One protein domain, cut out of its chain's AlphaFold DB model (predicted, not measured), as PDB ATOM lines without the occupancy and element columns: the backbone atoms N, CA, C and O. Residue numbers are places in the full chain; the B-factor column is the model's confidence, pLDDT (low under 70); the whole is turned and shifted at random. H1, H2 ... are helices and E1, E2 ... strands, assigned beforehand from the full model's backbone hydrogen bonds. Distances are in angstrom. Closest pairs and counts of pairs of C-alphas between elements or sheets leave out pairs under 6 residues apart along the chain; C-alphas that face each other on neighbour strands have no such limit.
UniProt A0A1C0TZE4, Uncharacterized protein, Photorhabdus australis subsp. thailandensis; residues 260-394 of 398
ATOM      1  N   THR A 260      51.745   4.055 -14.154       93.88
ATOM      2  CA  THR A 260      52.790   4.685 -14.982       93.88
ATOM      3  C   THR A 260      52.277   5.849 -15.823       93.88
ATOM      4  O   THR A 260      53.074   6.599 -16.382       93.88
ATOM      5  N   ASP A 261      50.959   5.978 -15.957       91.00
ATOM      6  CA  ASP A 261      50.303   6.920 -16.855       91.00
ATOM      7  C   ASP A 261      48.933   7.356 -16.313       91.00
ATOM      8  O   ASP A 261      48.315   6.669 -15.501       91.00
ATOM      9  N   ALA A 262      48.444   8.498 -16.804       86.31
ATOM     10  CA  ALA A 262      47.171   9.080 -16.384       86.31
ATOM     11  C   ALA A 262      45.938   8.273 -16.832       86.31
ATOM     12  O   ALA A 262      44.877   8.421 -16.233       86.31
ATOM     13  N   SER A 263      46.064   7.414 -17.854       88.94
ATOM     14  CA  SER A 263      44.983   6.512 -18.279       88.94
ATOM     15  C   SER A 263      44.881   5.249 -17.422       88.94
ATOM     16  O   SER A 263      44.038   4.401 -17.697       88.94
ATOM     17  N   GLN A 264      45.726   5.127 -16.388       91.94
ATOM     18  CA  GLN A 264      45.756   3.998 -15.459       91.94
ATOM     19  C   GLN A 264      45.936   2.652 -16.177       91.94
ATOM     20  O   GLN A 264      45.451   1.618 -15.729       91.94
ATOM     21  N   SER A 265      46.644   2.653 -17.311       90.25
ATOM     22  CA  SER A 265      46.729   1.478 -18.187       90.25
ATOM     23  C   SER A 265      47.712   0.416 -17.688       90.25
ATOM     24  O   SER A 265      47.599  -0.765 -18.029       90.25
ATOM     25  N   LYS A 266      48.694   0.832 -16.880       91.50
ATOM     26  CA  LYS A 266      49.750  -0.030 -16.354       91.50
ATOM     27  C   LYS A 266      50.154   0.396 -14.942       91.50
ATOM     28  O   LYS A 266      50.295   1.582 -14.648       91.50
ATOM     29  N   ILE A 267      50.376  -0.599 -14.084       93.88
ATOM     30  CA  ILE A 267      50.871  -0.416 -12.716       93.88
ATOM     31  C   ILE A 267      52.378  -0.102 -12.712       93.88
ATOM     32  O   ILE A 267      53.136  -0.611 -13.540       93.88
ATOM     33  N   ASN A 268      52.812   0.746 -11.787       92.88
ATOM     34  CA  ASN A 268      54.212   1.103 -11.600       92.88
ATOM     35  C   ASN A 268      54.992  -0.049 -10.934       92.88
ATOM     36  O   ASN A 268      54.511  -0.686  -9.995       92.88
ATOM     37  N   ASP A 269      56.214  -0.309 -11.406       88.69
ATOM     38  CA  ASP A 269      57.051  -1.433 -10.963       88.69
ATOM     39  C   ASP A 269      57.465  -1.325  -9.480       88.69
ATOM     40  O   ASP A 269      57.831  -2.324  -8.859       88.69
ATOM     41  N   ASN A 270      57.411  -0.120  -8.899       89.31
ATOM     42  CA  ASN A 270      57.708   0.126  -7.486       89.31
ATOM     43  C   ASN A 270      56.531  -0.180  -6.538       89.31
ATOM     44  O   ASN A 270      56.715  -0.144  -5.318       89.31
ATOM     45  N   VAL A 271      55.337  -0.466  -7.067       92.69
ATOM     46  CA  VAL A 271      54.157  -0.772  -6.255       92.69
ATOM     47  C   VAL A 271      54.328  -2.131  -5.593       92.69
ATOM     48  O   VAL A 271      54.641  -3.136  -6.233       92.69
ATOM     49  N   THR A 272      54.072  -2.166  -4.287       91.56
ATOM     50  CA  THR A 272      54.091  -3.388  -3.480       91.56
ATOM     51  C   THR A 272      52.724  -3.645  -2.857       91.56
ATOM     52  O   THR A 272      51.893  -2.741  -2.747       91.56
ATOM     53  N   GLN A 273      52.510  -4.865  -2.356       90.81
ATOM     54  CA  GLN A 273      51.303  -5.184  -1.592       90.81
ATOM     55  C   GLN A 273      51.151  -4.290  -0.348       90.81
ATOM     56  O   GLN A 273      50.030  -3.963   0.044       90.81
ATOM     57  N   ASN A 274      52.266  -3.861   0.258       92.06
ATOM     58  CA  ASN A 274      52.254  -2.940   1.393       92.06
ATOM     59  C   ASN A 274      51.748  -1.551   0.983       92.06
ATOM     60  O   ASN A 274      50.862  -1.017   1.639       92.06
ATOM     61  N   THR A 275      52.230  -1.022  -0.147       94.75
ATOM     62  CA  THR A 275      51.791   0.270  -0.704       94.75
ATOM     63  C   THR A 275      50.272   0.320  -0.896       94.75
ATOM     64  O   THR A 275      49.631   1.287  -0.486       94.75
ATOM     65  N   LEU A 276      49.692  -0.738  -1.475       95.44
ATOM     66  CA  LEU A 276      48.246  -0.856  -1.691       95.44
ATOM     67  C   LEU A 276      47.480  -0.959  -0.364       95.44
ATOM     68  O   LEU A 276      46.485  -0.269  -0.163       95.44
ATOM     69  N   SER A 277      47.967  -1.785   0.566       93.88
ATOM     70  CA  SER A 277      47.301  -2.024   1.853       93.88
ATOM     71  C   SER A 277      47.298  -0.780   2.749       93.88
ATOM     72  O   SER A 277      46.286  -0.485   3.384       93.88
ATOM     73  N   GLU A 278      48.405  -0.034   2.785       96.19
ATOM     74  CA  GLU A 278      48.496   1.247   3.494       96.19
ATOM     75  C   GLU A 278      47.541   2.274   2.894       96.19
ATOM     76  O   GLU A 278      46.813   2.928   3.630       96.19
ATOM     77  N   LEU A 279      47.472   2.375   1.564       97.31
ATOM     78  CA  LEU A 279      46.569   3.318   0.913       97.31
ATOM     79  C   LEU A 279      45.093   2.981   1.166       97.31
ATOM     80  O   LEU A 279      44.316   3.880   1.468       97.31
ATOM     81  N   ILE A 280      44.706   1.700   1.126       95.94
ATOM     82  CA  ILE A 280      43.351   1.259   1.507       95.94
ATOM     83  C   ILE A 280      43.039   1.668   2.948       95.94
ATOM     84  O   ILE A 280      41.940   2.148   3.234       95.94
ATOM     85  N   LYS A 281      43.989   1.471   3.866       95.38
ATOM     86  CA  LYS A 281      43.823   1.866   5.265       95.38
ATOM     87  C   LYS A 281      43.639   3.379   5.388       95.38
ATOM     88  O   LYS A 281      42.667   3.810   5.994       95.38
ATOM     89  N   ASP A 282      44.504   4.164   4.756       95.06
ATOM     90  CA  ASP A 282      44.455   5.625   4.827       95.06
ATOM     91  C   ASP A 282      43.164   6.185   4.205       95.06
ATOM     92  O   ASP A 282      42.572   7.114   4.752       95.06
ATOM     93  N   ILE A 283      42.664   5.583   3.118       95.75
ATOM     94  CA  ILE A 283      41.350   5.926   2.556       95.75
ATOM     95  C   ILE A 283      40.244   5.645   3.578       95.75
ATOM     96  O   ILE A 283      39.412   6.517   3.823       95.75
ATOM     97  N   ASN A 284      40.231   4.465   4.200       94.38
ATOM     98  CA  ASN A 284      39.195   4.095   5.169       94.38
ATOM     99  C   ASN A 284      39.220   4.971   6.428       94.38
ATOM    100  O   ASN A 284      38.154   5.404   6.878       94.38
ATOM    101  N   ASP A 285      40.414   5.283   6.931       92.88
ATOM    102  CA  ASP A 285      40.640   6.064   8.150       92.88
ATOM    103  C   ASP A 285      40.476   7.585   7.925       92.88
ATOM    104  O   ASP A 285      40.386   8.350   8.885       92.88
ATOM    105  N   SER A 286      40.394   8.045   6.669       89.69
ATOM    106  CA  SER A 286      40.209   9.466   6.332       89.69
ATOM    107  C   SER A 286      38.813  10.013   6.678       89.69
ATOM    108  O   SER A 286      37.825   9.278   6.760       89.69
ATOM    109  N   GLY A 287      38.696  11.340   6.793       85.62
ATOM    110  CA  GLY A 287      37.417  12.055   6.938       85.62
ATOM    111  C   GLY A 287      36.622  12.243   5.636       85.62
ATOM    112  O   GLY A 287      35.647  12.987   5.624       85.62
ATOM    113  N   ILE A 288      37.037  11.604   4.537       88.19
ATOM    114  CA  ILE A 288      36.417  11.738   3.211       88.19
ATOM    115  C   ILE A 288      34.997  11.145   3.214       88.19
ATOM    116  O   ILE A 288      34.713  10.164   3.908       88.19
ATOM    117  N   SER A 289      34.092  11.718   2.415       87.56
ATOM    118  CA  SER A 289      32.724  11.210   2.277       87.56
ATOM    119  C   SER A 289      32.688   9.775   1.730       87.56
ATOM    120  O   SER A 289      33.524   9.374   0.920       87.56
ATOM    121  N   TYR A 290      31.680   8.998   2.135       88.12
ATOM    122  CA  TYR A 290      31.527   7.597   1.721       88.12
ATOM    123  C   TYR A 290      31.528   7.423   0.189       88.12
ATOM    124  O   TYR A 290      32.241   6.576  -0.333       88.12
ATOM    125  N   LYS A 291      30.823   8.299  -0.547       87.94
ATOM    126  CA  LYS A 291      30.780   8.264  -2.022       87.94
ATOM    127  C   LYS A 291      32.167   8.422  -2.659       87.94
ATOM    128  O   LYS A 291      32.499   7.698  -3.590       87.94
ATOM    129  N   LYS A 292      32.984   9.358  -2.161       91.06
ATOM    130  CA  LYS A 292      34.358   9.558  -2.650       91.06
ATOM    131  C   LYS A 292      35.267   8.385  -2.251       91.06
ATOM    132  O   LYS A 292      36.075   7.951  -3.067       91.06
ATOM    133  N   LYS A 293      35.108   7.838  -1.035       94.81
ATOM    134  CA  LYS A 293      35.839   6.637  -0.589       94.81
ATOM    135  C   LYS A 293      35.597   5.453  -1.518       94.81
ATOM    136  O   LYS A 293      36.569   4.825  -1.919       94.81
ATOM    137  N   ASP A 294      34.349   5.195  -1.902       94.31
ATOM    138  CA  ASP A 294      34.009   4.103  -2.824       94.31
ATOM    139  C   ASP A 294      34.731   4.251  -4.175       94.31
ATOM    140  O   ASP A 294      35.302   3.282  -4.674       94.31
ATOM    141  N   ILE A 295      34.795   5.472  -4.726       94.81
ATOM    142  CA  ILE A 295      35.532   5.759  -5.970       94.81
ATOM    143  C   ILE A 295      37.026   5.448  -5.802       94.81
ATOM    144  O   ILE A 295      37.606   4.728  -6.615       94.81
ATOM    145  N   TYR A 296      37.658   5.958  -4.743       96.56
ATOM    146  CA  TYR A 296      39.089   5.752  -4.502       96.56
ATOM    147  C   TYR A 296      39.434   4.293  -4.205       96.56
ATOM    148  O   TYR A 296      40.426   3.782  -4.716       96.56
ATOM    149  N   LEU A 297      38.610   3.598  -3.420       96.56
ATOM    150  CA  LEU A 297      38.787   2.173  -3.148       96.56
ATOM    151  C   LEU A 297      38.626   1.338  -4.418       96.56
ATOM    152  O   LEU A 297      39.392   0.397  -4.596       96.56
ATOM    153  N   SER A 298      37.700   1.698  -5.314       96.06
ATOM    154  CA  SER A 298      37.572   1.044  -6.623       96.06
ATOM    155  C   SER A 298      38.842   1.204  -7.458       96.06
ATOM    156  O   SER A 298      39.338   0.225  -8.003       96.06
ATOM    157  N   GLN A 299      39.429   2.404  -7.501       96.31
ATOM    158  CA  GLN A 299      40.689   2.632  -8.219       96.31
ATOM    159  C   GLN A 299      41.842   1.812  -7.620       96.31
ATOM    160  O   GLN A 299      42.611   1.180  -8.341       96.31
ATOM    161  N   VAL A 300      41.958   1.759  -6.289       96.88
ATOM    162  CA  VAL A 300      42.991   0.935  -5.638       96.88
ATOM    163  C   VAL A 300      42.739  -0.562  -5.849       96.88
ATOM    164  O   VAL A 300      43.692  -1.333  -5.958       96.88
ATOM    165  N   ASP A 301      41.482  -0.990  -5.952       96.00
ATOM    166  CA  ASP A 301      41.111  -2.366  -6.285       96.00
ATOM    167  C   ASP A 301      41.491  -2.743  -7.727       96.00
ATOM    168  O   ASP A 301      42.046  -3.824  -7.948       96.00
ATOM    169  N   ASP A 302      41.302  -1.837  -8.688       95.69
ATOM    170  CA  ASP A 302      41.779  -2.012 -10.063       95.69
ATOM    171  C   ASP A 302      43.311  -2.115 -10.103       95.69
ATOM    172  O   ASP A 302      43.874  -3.017 -10.737       95.69
ATOM    173  N   ALA A 303      44.009  -1.249  -9.360       96.56
ATOM    174  CA  ALA A 303      45.458  -1.328  -9.196       96.56
ATOM    175  C   ALA A 303      45.895  -2.660  -8.561       96.56
ATOM    176  O   ALA A 303      46.860  -3.273  -9.020       96.56
ATOM    177  N   GLN A 304      45.179  -3.147  -7.543       96.00
ATOM    178  CA  GLN A 304      45.423  -4.446  -6.909       96.00
ATOM    179  C   GLN A 304      45.257  -5.587  -7.914       96.00
ATOM    180  O   GLN A 304      46.105  -6.480  -7.975       96.00
ATOM    181  N   PHE A 305      44.211  -5.553  -8.740       95.44
ATOM    182  CA  PHE A 305      44.011  -6.539  -9.794       95.44
ATOM    183  C   PHE A 305      45.168  -6.537 -10.805       95.44
ATOM    184  O   PHE A 305      45.734  -7.597 -11.093       95.44
ATOM    185  N   MET A 306      45.579  -5.361 -11.292       94.75
ATOM    186  CA  MET A 306      46.717  -5.226 -12.211       94.75
ATOM    187  C   MET A 306      48.027  -5.699 -11.576       94.75
ATOM    188  O   MET A 306      48.766  -6.462 -12.204       94.75
ATOM    189  N   PHE A 307      48.285  -5.310 -10.323       94.88
ATOM    190  CA  PHE A 307      49.441  -5.738  -9.537       94.88
ATOM    191  C   PHE A 307      49.508  -7.265  -9.413       94.88
ATOM    192  O   PHE A 307      50.574  -7.854  -9.588       94.88
ATOM    193  N   LEU A 308      48.383  -7.930  -9.151       94.81
ATOM    194  CA  LEU A 308      48.339  -9.388  -9.066       94.81
ATOM    195  C   LEU A 308      48.520 -10.034 -10.439       94.81
ATOM    196  O   LEU A 308      49.258 -11.011 -10.563       94.81
ATOM    197  N   LYS A 309      47.914  -9.473 -11.486       93.44
ATOM    198  CA  LYS A 309      48.042  -9.983 -12.853       93.44
ATOM    199  C   LYS A 309      49.488  -9.938 -13.353       93.44
ATOM    200  O   LYS A 309      49.959 -10.937 -13.891       93.44
ATOM    201  N   GLN A 310      50.227  -8.853 -13.104       91.31
ATOM    202  CA  GLN A 310      51.641  -8.746 -13.508       91.31
ATOM    203  C   GLN A 310      52.574  -9.725 -12.782       91.31
ATOM    204  O   GLN A 310      53.702  -9.943 -13.223       91.31
ATOM    205  N   THR A 311      52.141 -10.333 -11.667       92.62
ATOM    206  CA  THR A 311      52.958 -11.365 -11.013       92.62
ATOM    207  C   THR A 311      53.082 -12.623 -11.868       92.62
ATOM    208  O   THR A 311      54.046 -13.363 -11.690       92.62
ATOM    209  N   ILE A 312      52.168 -12.855 -12.817       94.00
ATOM    210  CA  ILE A 312      52.236 -13.946 -13.790       94.00
ATOM    211  C   ILE A 312      52.951 -13.445 -15.050       94.00
ATOM    212  O   ILE A 312      52.442 -12.585 -15.759       94.00
ATOM    213  N   ALA A 313      54.111 -14.023 -15.362       94.50
ATOM    214  CA  ALA A 313      54.793 -13.791 -16.636       94.50
ATOM    215  C   ALA A 313      54.193 -14.639 -17.762       94.50
ATOM    216  O   ALA A 313      54.076 -14.181 -18.895       94.50
ATOM    217  N   GLN A 314      53.841 -15.889 -17.460       95.06
ATOM    218  CA  GLN A 314      53.349 -16.833 -18.455       95.06
ATOM    219  C   GLN A 314      52.516 -17.932 -17.798       95.06
ATOM    220  O   GLN A 314      52.822 -18.370 -16.687       95.06
ATOM    221  N   VAL A 315      51.500 -18.413 -18.516       94.31
ATOM    222  CA  VAL A 315      50.784 -19.649 -18.187       94.31
ATOM    223  C   VAL A 315      50.861 -20.592 -19.380       94.31
ATOM    224  O   VAL A 315      50.548 -20.200 -20.502       94.31
ATOM    225  N   GLU A 316      51.274 -21.829 -19.135       92.88
ATOM    226  CA  GLU A 316      51.338 -22.895 -20.133       92.88
ATOM    227  C   GLU A 316      50.428 -24.055 -19.728       92.88
ATOM    228  O   GLU A 316      50.407 -24.492 -18.575       92.88
ATOM    229  N   LEU A 317      49.689 -24.578 -20.704       88.25
ATOM    230  CA  LEU A 317      48.803 -25.722 -20.531       88.25
ATOM    231  C   LEU A 317      49.387 -26.910 -21.285       88.25
ATOM    232  O   LEU A 317      49.656 -26.847 -22.481       88.25
ATOM    233  N   THR A 318      49.552 -28.021 -20.581       85.38
ATOM    234  CA  THR A 318      49.930 -29.315 -21.153       85.38
ATOM    235  C   THR A 318      48.873 -30.345 -20.773       85.38
ATOM    236  O   THR A 318      48.154 -30.151 -19.798       85.38
ATOM    237  N   LYS A 319      48.809 -31.488 -21.472       82.81
ATOM    238  CA  LYS A 319      47.820 -32.549 -21.179       82.81
ATOM    239  C   LYS A 319      47.731 -32.948 -19.698       82.81
ATOM    240  O   LYS A 319      46.680 -33.397 -19.264       82.81
ATOM    241  N   ASN A 320      48.814 -32.807 -18.931       84.44
ATOM    242  CA  ASN A 320      48.884 -33.285 -17.547       84.44
ATOM    243  C   ASN A 320      49.220 -32.202 -16.514       84.44
ATOM    244  O   ASN A 320      49.390 -32.547 -15.342       84.44
ATOM    245  N   LYS A 321      49.384 -30.937 -16.924       88.94
ATOM    246  CA  LYS A 321      49.779 -29.841 -16.027       88.94
ATOM    247  C   LYS A 321      49.334 -28.489 -16.565       88.94
ATOM    248  O   LYS A 321      49.525 -28.208 -17.747       88.94
ATOM    249  N   LEU A 322      48.897 -27.627 -15.657       91.50
ATOM    250  CA  LEU A 322      48.979 -26.174 -15.790       91.50
ATOM    251  C   LEU A 322      50.283 -25.702 -15.130       91.50
ATOM    252  O   LEU A 322      50.568 -26.082 -13.987       91.50
ATOM    253  N   ILE A 323      51.077 -24.917 -15.855       94.88
ATOM    254  CA  ILE A 323      52.361 -24.368 -15.410       94.88
ATOM    255  C   ILE A 323      52.249 -22.847 -15.392       94.88
ATOM    256  O   ILE A 323      51.894 -22.239 -16.397       94.88
ATOM    257  N   VAL A 324      52.563 -22.235 -14.256       96.69
ATOM    258  CA  VAL A 324      52.586 -20.780 -14.076       96.69
ATOM    259  C   VAL A 324      54.021 -20.348 -13.838       96.69
ATOM    260  O   VAL A 324      54.655 -20.795 -12.881       96.69
ATOM    261  N   THR A 325      54.524 -19.455 -14.679       97.44
ATOM    262  CA  THR A 325      55.807 -18.785 -14.473       97.44
ATOM    263  C   THR A 325      55.535 -17.412 -13.881       97.44
ATOM    264  O   THR A 325      54.926 -16.564 -14.533       97.44
ATOM    265  N   PHE A 326      55.984 -17.178 -12.652       96.88
ATOM    266  CA  PHE A 326      55.897 -15.870 -12.012       96.88
ATOM    267  C   PHE A 326      56.995 -14.928 -12.531       96.88
ATOM    268  O   PHE A 326      58.131 -15.345 -12.765       96.88
ATOM    269  N   ALA A 327      56.673 -13.645 -12.697       93.44
ATOM    270  CA  ALA A 327      57.590 -12.630 -13.223       93.44
ATOM    271  C   ALA A 327      58.678 -12.239 -12.205       93.44
ATOM    272  O   ALA A 327      59.875 -12.160 -12.505       93.44
ATOM    273  N   ASN A 328      58.281 -12.039 -10.953       89.56
ATOM    274  CA  ASN A 328      59.131 -11.555  -9.865       89.56
ATOM    275  C   ASN A 328      58.818 -12.315  -8.568       89.56
ATOM    276  O   ASN A 328      58.066 -13.278  -8.602       89.56
ATOM    277  N   GLU A 329      59.434 -11.944  -7.445       91.19
ATOM    278  CA  GLU A 329      59.218 -12.623  -6.157       91.19
ATOM    279  C   GLU A 329      57.943 -12.155  -5.425       91.19
ATOM    280  O   GLU A 329      57.577 -12.757  -4.419       91.19
ATOM    281  N   ASN A 330      57.218 -11.149  -5.937       89.00
ATOM    282  CA  ASN A 330      56.042 -10.569  -5.266       89.00
ATOM    283  C   ASN A 330      54.882 -11.573  -5.124       89.00
ATOM    284  O   ASN A 330      54.007 -11.408  -4.275       89.00
ATOM    285  N   PHE A 331      54.877 -12.666  -5.901       91.88
ATOM    286  CA  PHE A 331      53.907 -13.754  -5.713       91.88
ATOM    287  C   PHE A 331      54.016 -14.416  -4.326       91.88
ATOM    288  O   PHE A 331      53.091 -15.093  -3.877       91.88
ATOM    289  N   ARG A 332      55.136 -14.240  -3.614       92.62
ATOM    290  CA  ARG A 332      55.329 -14.815  -2.277       92.62
ATOM    291  C   ARG A 332      54.550 -14.108  -1.174       92.62
ATOM    292  O   ARG A 332      54.483 -14.655  -0.077       92.62
ATOM    293  N   ASP A 333      53.925 -12.971  -1.449       90.00
ATOM    294  CA  ASP A 333      53.102 -12.272  -0.457       90.00
ATOM    295  C   ASP A 333      51.648 -12.761  -0.452       90.00
ATOM    296  O   ASP A 333      50.912 -12.551   0.515       90.00
ATOM    297  N   ASN A 334      51.244 -13.474  -1.505       92.38
ATOM    298  CA  ASN A 334      49.853 -13.789  -1.791       92.38
ATOM    299  C   ASN A 334      49.578 -15.302  -1.833       92.38
ATOM    300  O   ASN A 334      50.486 -16.143  -1.852       92.38
ATOM    301  N   LYS A 335      48.289 -15.654  -1.821       95.88
ATOM    302  CA  LYS A 335      47.806 -17.027  -1.987       95.88
ATOM    303  C   LYS A 335      47.200 -17.201  -3.376       95.88
ATOM    304  O   LYS A 335      46.115 -16.691  -3.635       95.88
ATOM    305  N   TYR A 336      47.875 -17.970  -4.222       97.56
ATOM    306  CA  TYR A 336      47.423 -18.335  -5.563       97.56
ATOM    307  C   TYR A 336      46.774 -19.709  -5.525       97.56
ATOM    308  O   TYR A 336      47.327 -20.631  -4.931       97.56
ATOM    309  N   VAL A 337      45.624 -19.861  -6.167       97.75
ATOM    310  CA  VAL A 337      44.856 -21.103  -6.224       97.75
ATOM    311  C   VAL A 337      44.544 -21.419  -7.675       97.75
ATOM    312  O   VAL A 337      44.106 -20.545  -8.414       97.75
ATOM    313  N   SER A 338      44.765 -22.665  -8.085       96.44
ATOM    314  CA  SER A 338      44.356 -23.146  -9.398       96.44
ATOM    315  C   SER A 338      43.075 -23.952  -9.277       96.44
ATOM    316  O   SER A 338      42.958 -24.840  -8.422       96.44
ATOM    317  N   LEU A 339      42.116 -23.642 -10.144       95.25
ATOM    318  CA  LEU A 339      40.882 -24.400 -10.291       95.25
ATOM    319  C   LEU A 339      40.815 -25.019 -11.684       95.25
ATOM    320  O   LEU A 339      41.320 -24.455 -12.653       95.25
ATOM    321  N   LYS A 340      40.130 -26.156 -11.770       93.12
ATOM    322  CA  LYS A 340      39.691 -26.788 -13.013       93.12
ATOM    323  C   LYS A 340      38.185 -26.994 -12.922       93.12
ATOM    324  O   LYS A 340      37.724 -27.644 -11.987       93.12
ATOM    325  N   ASN A 341      37.426 -26.446 -13.867       91.69
ATOM    326  CA  ASN A 341      35.960 -26.485 -13.907       91.69
ATOM    327  C   ASN A 341      35.336 -26.053 -12.562       91.69
ATOM    328  O   ASN A 341      34.438 -26.705 -12.037       91.69
ATOM    329  N   GLY A 342      35.896 -25.001 -11.949       91.19
ATOM    330  CA  GLY A 342      35.499 -24.493 -10.628       91.19
ATOM    331  C   GLY A 342      35.991 -25.313  -9.424       91.19
ATOM    332  O   GLY A 342      35.893 -24.851  -8.289       91.19
ATOM    333  N   ALA A 343      36.567 -26.500  -9.631       93.25
ATOM    334  CA  ALA A 343      37.062 -27.353  -8.556       93.25
ATOM    335  C   ALA A 343      38.532 -27.067  -8.224       93.25
ATOM    336  O   ALA A 343      39.393 -27.050  -9.108       93.25
ATOM    337  N   TYR A 344      38.828 -26.917  -6.932       95.62
ATOM    338  CA  TYR A 344      40.182 -26.732  -6.407       95.62
ATOM    339  C   TYR A 344      41.138 -27.845  -6.847       95.62
ATOM    340  O   TYR A 344      40.824 -29.024  -6.691       95.62
ATOM    341  N   GLN A 345      42.315 -27.466  -7.351       94.88
ATOM    342  CA  GLN A 345      43.359 -28.404  -7.769       94.88
ATOM    343  C   GLN A 345      44.616 -28.280  -6.908       94.88
ATOM    344  O   GLN A 345      45.114 -29.269  -6.375       94.88
ATOM    345  N   SER A 346      45.147 -27.065  -6.773       96.62
ATOM    346  CA  SER A 346      46.374 -26.823  -6.014       96.62
ATOM    347  C   SER A 346      46.527 -25.354  -5.645       96.62
ATOM    348  O   SER A 346      45.796 -24.503  -6.149       96.62
ATOM    349  N   GLU A 347      47.506 -25.041  -4.799       97.31
ATOM    350  CA  GLU A 347      47.788 -23.661  -4.410       97.31
ATOM    351  C   GLU A 347      49.278 -23.401  -4.192       97.31
ATOM    352  O   GLU A 347      50.054 -24.311  -3.896       97.31
ATOM    353  N   VAL A 348      49.655 -22.130  -4.287       97.62
ATOM    354  CA  VAL A 348      50.893 -21.582  -3.734       97.62
ATOM    355  C   VAL A 348      50.491 -20.526  -2.721       97.62
ATOM    356  O   VAL A 348      50.002 -19.461  -3.081       97.62
ATOM    357  N   ASN A 349      50.688 -20.823  -1.441       96.38
ATOM    358  CA  ASN A 349      50.374 -19.907  -0.356       96.38
ATOM    359  C   ASN A 349      51.666 -19.324   0.209       96.38
ATOM    360  O   ASN A 349      52.466 -20.044   0.810       96.38
ATOM    361  N   LYS A 350      51.881 -18.026  -0.008       93.38
ATOM    362  CA  LYS A 350      53.080 -17.310   0.434       93.38
ATOM    363  C   LYS A 350      54.385 -17.996   0.015       93.38
ATOM    364  O   LYS A 350      55.266 -18.288   0.825       93.38
ATOM    365  N   GLY A 351      54.456 -18.371  -1.263       94.56
ATOM    366  CA  GLY A 351      55.604 -19.074  -1.842       94.56
ATOM    367  C   GLY A 351      55.764 -20.541  -1.422       94.56
ATOM    368  O   GLY A 351      56.792 -21.136  -1.743       94.56
ATOM    369  N   LYS A 352      54.790 -21.137  -0.721       96.69
ATOM    370  CA  LYS A 352      54.789 -22.561  -0.354       96.69
ATOM    371  C   LYS A 352      53.738 -23.313  -1.180       96.69
ATOM    372  O   LYS A 352      52.558 -22.979  -1.064       96.69
ATOM    373  N   PRO A 353      54.125 -24.297  -2.012       96.94
ATOM    374  CA  PRO A 353      53.170 -25.065  -2.801       96.94
ATOM    375  C   PRO A 353      52.425 -26.093  -1.939       96.94
ATOM    376  O   PRO A 353      53.004 -26.695  -1.034       96.94
ATOM    377  N   ALA A 354      51.164 -26.349  -2.273       96.75
ATOM    378  CA  ALA A 354      50.400 -27.505  -1.813       96.75
ATOM    379  C   ALA A 354      49.723 -28.187  -3.010       96.75
ATOM    380  O   ALA A 354      49.259 -27.521  -3.940       96.75
ATOM    381  N   TYR A 355      49.707 -29.526  -3.005       94.94
ATOM    382  CA  TYR A 355      49.187 -30.371  -4.098       94.94
ATOM    383  C   TYR A 355      49.804 -30.073  -5.482       94.94
ATOM    384  O   TYR A 355      49.221 -30.337  -6.529       94.94
ATOM    385  N   SER A 356      51.007 -29.504  -5.488       96.25
ATOM    386  CA  SER A 356      51.740 -29.023  -6.659       96.25
ATOM    387  C   SER A 356      53.231 -28.923  -6.325       96.25
ATOM    388  O   SER A 356      53.634 -29.205  -5.193       96.25
ATOM    389  N   SER A 357      54.060 -28.528  -7.288       96.00
ATOM    390  CA  SER A 357      55.467 -28.196  -7.051       96.00
ATOM    391  C   SER A 357      55.770 -26.749  -7.427       96.00
ATOM    392  O   SER A 357      55.179 -26.192  -8.349       96.00
ATOM    393  N   LEU A 358      56.711 -26.137  -6.712       96.94
ATOM    394  CA  LEU A 358      57.253 -24.817  -7.017       96.94
ATOM    395  C   LEU A 358      58.774 -24.932  -7.045       96.94
ATOM    396  O   LEU A 358      59.379 -25.332  -6.051       96.94
ATOM    397  N   SER A 359      59.385 -24.589  -8.176       95.62
ATOM    398  CA  SER A 359      60.839 -24.506  -8.319       95.62
ATOM    399  C   SER A 359      61.202 -23.143  -8.887       95.62
ATOM    400  O   SER A 359      60.696 -22.754  -9.939       95.62
ATOM    401  N   ASN A 360      62.055 -22.400  -8.180       91.94
ATOM    402  CA  ASN A 360      62.312 -20.983  -8.441       91.94
ATOM    403  C   ASN A 360      60.993 -20.182  -8.498       91.94
ATOM    404  O   ASN A 360      60.334 -20.006  -7.470       91.94
ATOM    405  N   LYS A 361      60.605 -19.742  -9.701       96.12
ATOM    406  CA  LYS A 361      59.383 -18.983 -10.008       96.12
ATOM    407  C   LYS A 361      58.363 -19.788 -10.822       96.12
ATOM    408  O   LYS A 361      57.402 -19.222 -11.324       96.12
ATOM    409  N   VAL A 362      58.577 -21.092 -10.997       97.12
ATOM    410  CA  VAL A 362      57.727 -21.946 -11.832       97.12
ATOM    411  C   VAL A 362      56.881 -22.844 -10.940       97.12
ATOM    412  O   VAL A 362      57.395 -23.759 -10.290       97.12
ATOM    413  N   TRP A 363      55.580 -22.573 -10.902       97.69
ATOM    414  CA  TRP A 363      54.574 -23.383 -10.227       97.69
ATOM    415  C   TRP A 363      53.976 -24.386 -11.210       97.69
ATOM    416  O   TRP A 363      53.405 -24.013 -12.228       97.69
ATOM    417  N   SER A 364      54.122 -25.674 -10.916       95.88
ATOM    418  CA  SER A 364      53.586 -26.769 -11.722       95.88
ATOM    419  C   SER A 364      52.507 -27.512 -10.951       95.88
ATOM    420  O   SER A 364      52.762 -28.112  -9.904       95.88
ATOM    421  N   THR A 365      51.297 -27.495 -11.492       92.94
ATOM    422  CA  THR A 365      50.154 -28.240 -10.953       92.94
ATOM    423  C   THR A 365      50.195 -29.704 -11.402       92.94
ATOM    424  O   THR A 365      50.855 -30.044 -12.387       92.94
ATOM    425  N   ASN A 366      49.483 -30.580 -10.691       85.38
ATOM    426  CA  ASN A 366      49.292 -31.978 -11.078       85.38
ATOM    427  C   ASN A 366      47.813 -32.195 -11.435       85.38
ATOM    428  O   ASN A 366      47.048 -32.678 -10.606       85.38
ATOM    429  N   MET A 367      47.405 -31.801 -12.646       85.62
ATOM    430  CA  MET A 367      46.022 -31.945 -13.119       85.62
ATOM    431  C   MET A 367      45.979 -32.463 -14.558       85.62
ATOM    432  O   MET A 367      46.648 -31.930 -15.435       85.62
ATOM    433  N   THR A 368      45.175 -33.487 -14.830       87.25
ATOM    434  CA  THR A 368      44.946 -33.953 -16.206       87.25
ATOM    435  C   THR A 368      43.941 -33.039 -16.895       87.25
ATOM    436  O   THR A 368      42.855 -32.828 -16.355       87.25
ATOM    437  N   LEU A 369      44.297 -32.521 -18.071       84.88
ATOM    438  CA  LEU A 369      43.476 -31.645 -18.904       84.88
ATOM    439  C   LEU A 369      42.949 -32.401 -20.128       84.88
ATOM    440  O   LEU A 369      43.705 -33.043 -20.861       84.88
ATOM    441  N   THR A 370      41.647 -32.299 -20.346       85.69
ATOM    442  CA  THR A 370      40.916 -32.772 -21.521       85.69
ATOM    443  C   THR A 370      40.363 -31.590 -22.312       85.69
ATOM    444  O   THR A 370      40.279 -30.471 -21.810       85.69
ATOM    445  N   GLU A 371      40.001 -31.833 -23.569       80.69
ATOM    446  CA  GLU A 371      39.344 -30.828 -24.407       80.69
ATOM    447  C   GLU A 371      38.044 -30.345 -23.739       80.69
ATOM    448  O   GLU A 371      37.251 -31.161 -23.270       80.69
ATOM    449  N   GLY A 372      37.866 -29.024 -23.641       81.56
ATOM    450  CA  GLY A 372      36.734 -28.394 -22.950       81.56
ATOM    451  C   GLY A 372      36.938 -28.102 -21.458       81.56
ATOM    452  O   GLY A 372      36.055 -27.514 -20.845       81.56
ATOM    453  N   ASP A 373      38.077 -28.467 -20.857       87.94
ATOM    454  CA  ASP A 373      38.370 -28.052 -19.480       87.94
ATOM    455  C   ASP A 373      38.659 -26.551 -19.378       87.94
ATOM    456  O   ASP A 373      39.466 -26.000 -20.132       87.94
ATOM    457  N   HIS A 374      38.079 -25.922 -18.359       88.94
ATOM    458  CA  HIS A 374      38.319 -24.531 -18.003       88.94
ATOM    459  C   HIS A 374      39.218 -24.443 -16.773       88.94
ATOM    460  O   HIS A 374      38.856 -24.899 -15.688       88.94
ATOM    461  N   CYS A 375      40.388 -23.834 -16.924       92.38
ATOM    462  CA  CYS A 375      41.301 -23.568 -15.825       92.38
ATOM    463  C   CYS A 375      41.242 -22.100 -15.426       92.38
ATOM    464  O   CYS A 375      41.259 -21.222 -16.288       92.38
ATOM    465  N   THR A 376      41.259 -21.840 -14.124       95.25
ATOM    466  CA  THR A 376      41.401 -20.488 -13.582       95.25
ATOM    467  C   THR A 376      42.546 -20.425 -12.584       95.25
ATOM    468  O   THR A 376      42.862 -21.407 -11.904       95.25
ATOM    469  N   ILE A 377      43.185 -19.258 -12.509       96.62
ATOM    470  CA  ILE A 377      44.098 -18.913 -11.423       96.62
ATOM    471  C   ILE A 377      43.465 -17.770 -10.651       96.62
ATOM    472  O   ILE A 377      43.229 -16.683 -11.182       96.62
ATOM    473  N   GLU A 378      43.219 -18.037  -9.380       97.38
ATOM    474  CA  GLU A 378      42.704 -17.079  -8.424       97.38
ATOM    475  C   GLU A 378      43.811 -16.612  -7.491       97.38
ATOM    476  O   GLU A 378      44.668 -17.399  -7.086       97.38
ATOM    477  N   VAL A 379      43.736 -15.360  -7.062       97.25
ATOM    478  CA  VAL A 379      44.422 -14.884  -5.865       97.25
ATOM    479  C   VAL A 379      43.384 -14.673  -4.781       97.25
ATOM    480  O   VAL A 379      42.455 -13.882  -4.946       97.25
ATOM    481  N   ARG A 380      43.528 -15.392  -3.669       95.06
ATOM    482  CA  ARG A 380      42.593 -15.331  -2.542       95.06
ATOM    483  C   ARG A 380      43.176 -14.477  -1.430       95.06
ATOM    484  O   ARG A 380      44.130 -14.884  -0.768       95.06
ATOM    485  N   MET A 381      42.580 -13.313  -1.224       89.69
ATOM    486  CA  MET A 381      42.887 -12.400  -0.127       89.69
ATOM    487  C   MET A 381      41.823 -12.536   0.971       89.69
ATOM    488  O   MET A 381      40.816 -13.221   0.794       89.69
ATOM    489  N   SER A 382      42.046 -11.919   2.134       84.94
ATOM    490  CA  SER A 382      41.119 -12.014   3.274       84.94
ATOM    491  C   SER A 382      39.736 -11.432   2.978       84.94
ATOM    492  O   SER A 382      38.747 -11.915   3.520       84.94
ATOM    493  N   THR A 383      39.673 -10.404   2.135       83.19
ATOM    494  CA  THR A 383      38.457  -9.639   1.835       83.19
ATOM    495  C   THR A 383      37.901  -9.895   0.436       83.19
ATOM    496  O   THR A 383      36.745  -9.569   0.184       83.19
ATOM    497  N   LYS A 384      38.699 -10.460  -0.481       92.75
ATOM    498  CA  LYS A 384      38.334 -10.590  -1.896       92.75
ATOM    499  C   LYS A 384      39.096 -11.713  -2.597       92.75
ATOM    500  O   LYS A 384      40.208 -12.073  -2.208       92.75
ATOM    501  N   VAL A 385      38.493 -12.254  -3.653       95.81
ATOM    502  CA  VAL A 385      39.121 -13.199  -4.583       95.81
ATOM    503  C   VAL A 385      39.242 -12.534  -5.951       95.81
ATOM    504  O   VAL A 385      38.257 -12.013  -6.468       95.81
ATOM    505  N   TYR A 386      40.438 -12.565  -6.537       96.88
ATOM    506  CA  TYR A 386      40.713 -12.040  -7.876       96.88
ATOM    507  C   TYR A 386      40.964 -13.189  -8.847       96.88
ATOM    508  O   TYR A 386      41.863 -13.992  -8.615       96.88
ATOM    509  N   VAL A 387      40.227 -13.249  -9.955       96.06
ATOM    510  CA  VAL A 387      40.500 -14.192 -11.052       96.06
ATOM    511  C   VAL A 387      41.482 -13.532 -12.016       96.06
ATOM    512  O   VAL A 387      41.094 -12.697 -12.825       96.06
ATOM    513  N   ILE A 388      42.766 -13.874 -11.920       95.19
ATOM    514  CA  ILE A 388      43.835 -13.194 -12.680       95.19
ATOM    515  C   ILE A 388      44.211 -13.907 -13.983       95.19
ATOM    516  O   ILE A 388      44.929 -13.350 -14.813       95.19
ATOM    517  N   TYR A 389      43.721 -15.131 -14.171       94.31
ATOM    518  CA  TYR A 389      43.842 -15.893 -15.410       94.31
ATOM    519  C   TYR A 389      42.662 -16.853 -15.556       94.31
ATOM    520  O   TYR A 389      42.251 -17.478 -14.577       94.31
ATOM    521  N   GLN A 390      42.179 -17.018 -16.786       91.88
ATOM    522  CA  GLN A 390      41.200 -18.034 -17.156       91.88
ATOM    523  C   GLN A 390      41.441 -18.524 -18.589       91.88
ATOM    524  O   GLN A 390      41.912 -17.764 -19.437       91.88
ATOM    525  N   THR A 391      41.129 -19.789 -18.866       86.31
ATOM    526  CA  THR A 391      41.210 -20.361 -20.218       86.31
ATOM    527  C   THR A 391      39.888 -20.200 -20.963       86.31
ATOM    528  O   THR A 391      38.900 -20.847 -20.605       86.31
ATOM    529  N   GLY A 392      39.901 -19.399 -22.033       66.12
ATOM    530  CA  GLY A 392      38.715 -19.093 -22.838       66.12
ATOM    531  C   GLY A 392      37.706 -18.203 -22.103       66.12
ATOM    532  O   GLY A 392      37.733 -18.092 -20.876       66.12
ATOM    533  N   ASP A 393      36.822 -17.554 -22.857       45.06
ATOM    534  CA  ASP A 393      35.712 -16.800 -22.278       45.06
ATOM    535  C   ASP A 393      34.649 -17.776 -21.761       45.06
ATOM    536  O   ASP A 393      34.191 -18.668 -22.482       45.06
ATOM    537  N   LEU A 394      34.249 -17.612 -20.500       42.06
ATOM    538  CA  LEU A 394      33.020 -18.198 -19.978       42.06
ATOM    539  C   LEU A 394      31.857 -17.613 -20.785       42.06
ATOM    540  O   LEU A 394      31.433 -16.483 -20.543       42.06
TER     541      LEU A 394
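What this domain is: This is residues 260 to 394 of the 398 residues of an uncharacterized protein of Photorhabdus australis subsp. thailandensis (UniProt A0A1C0TZE4). Two antiparallel sheets stand face to face as a sandwich, their strands crossed at 35 degrees, and a long helical hairpin of H1 and H2 lengthens this body at one end. Residues 301 to 310 of H2 pack on the larger sheet, mostly on E9, while the tip of the hairpin, residues 286 to 291, sticks out free. The printed part has 135 residues, with three named helices and nine named strands in the order H1 H2 E1 E2 H3 E3 E4 E5 E6 E7 E8 E9, a mixed class of helices and strands. The larger sheet has the order E5 E4 E3 E8 E9 and the smaller one E1 E2 E7 E6, both antiparallel throughout. The whole is compact, with a radius of gyration of the C-alphas of 16.4 A, yet elongated in outline, spanning 53 by 31 by 28 A.

How they stand to each other: The larger sheet is strongly twisted, and its edge strands are E5, residues 352 to 354, and E9, residues 385 to 390. E4, residues 343 to 349, forms hairpins with E5 and with E3, residues 335 to 340; E3, E4 and E5 are a meander, each strand the antiparallel neighbour of the one before. N 354 and O 347 are 2.8 A apart, and N 336 and O 348 are 2.8 A apart, both within hydrogen-bond range. E8, residues 375 to 380, is antiparallel to E3, with N 337 and O 378 at 2.8 A, and forms a hairpin with E9, with N 379 and O 386 at 2.8 A. In the other sheet E1, residues 312 to 318, and E2, residues 321 to 326, form a hairpin, with N 316 and O 323 at 2.8 A. E7, residues 362 to 365, is antiparallel to E2, with N 324 and O 363 at 2.8 A, and forms a hairpin with E6, residues 356 to 359, with N 364 and O 357 at 2.8 A. The parts of the two sheets that face each other are 9.8 A apart, centre to centre; the closest C-alphas of E4 and E6, those of Ser 346 and Ser 356, are 5.8 A apart. H2, residues 290 to 310, is on one face of the larger sheet, giving two layers, a helix and a sheet. Its height over the sheet is 9.8 A, and it lies over E9, slantwise to the strands at 41 degrees on the local plane. Their closest C-alphas, those of Lys 309 and Ile 388, are 5.3 A apart. H1, residues 273 to 285, touches H2 at a shallow tilt of 7 degrees, opposite ways, with Ile 283 and Lys 293 closest at 6.4 A between C-alphas. H1 is not on either sheet. H3, residues 329 to 333, only grazes the larger sheet with residues 331 to 333. Every O i to N i+4 pair is within hydrogen-bond range in H1 and H2; in H3 it is 0 of 1, beside 2 of 2 O i to N i+3 pairs.

Where its parts are: H1 is 18.3 A long from C-alpha 273 at (51.303, -5.184, -1.592), and H2 is 30.1 A long, ending at C-alpha 310 at (51.641, -8.746, -13.508). E1 measures 17.2 A, E2 15.8 A, H3 8.4 A, E3 16.8 A, E4 17.3 A, E5 6.8 A, E6 10.3 A, E7 9.9 A and E8 15.7 A. E9 measures 13.6 A and ends at C-alpha 390 at (41.200, -18.034, -17.156).

The domain as a whole: The two C-alphas farthest apart, those of Gly 287 and Lys 319, are 53.7 A apart. The printed part has no cut. No link is long; the link from E7 to E8, 9 residues, is short and the others are tight. Residues 260 to 272 hold no named element. The mean pLDDT of the printed part is 91.9, and residues 392 to 394 are under 70.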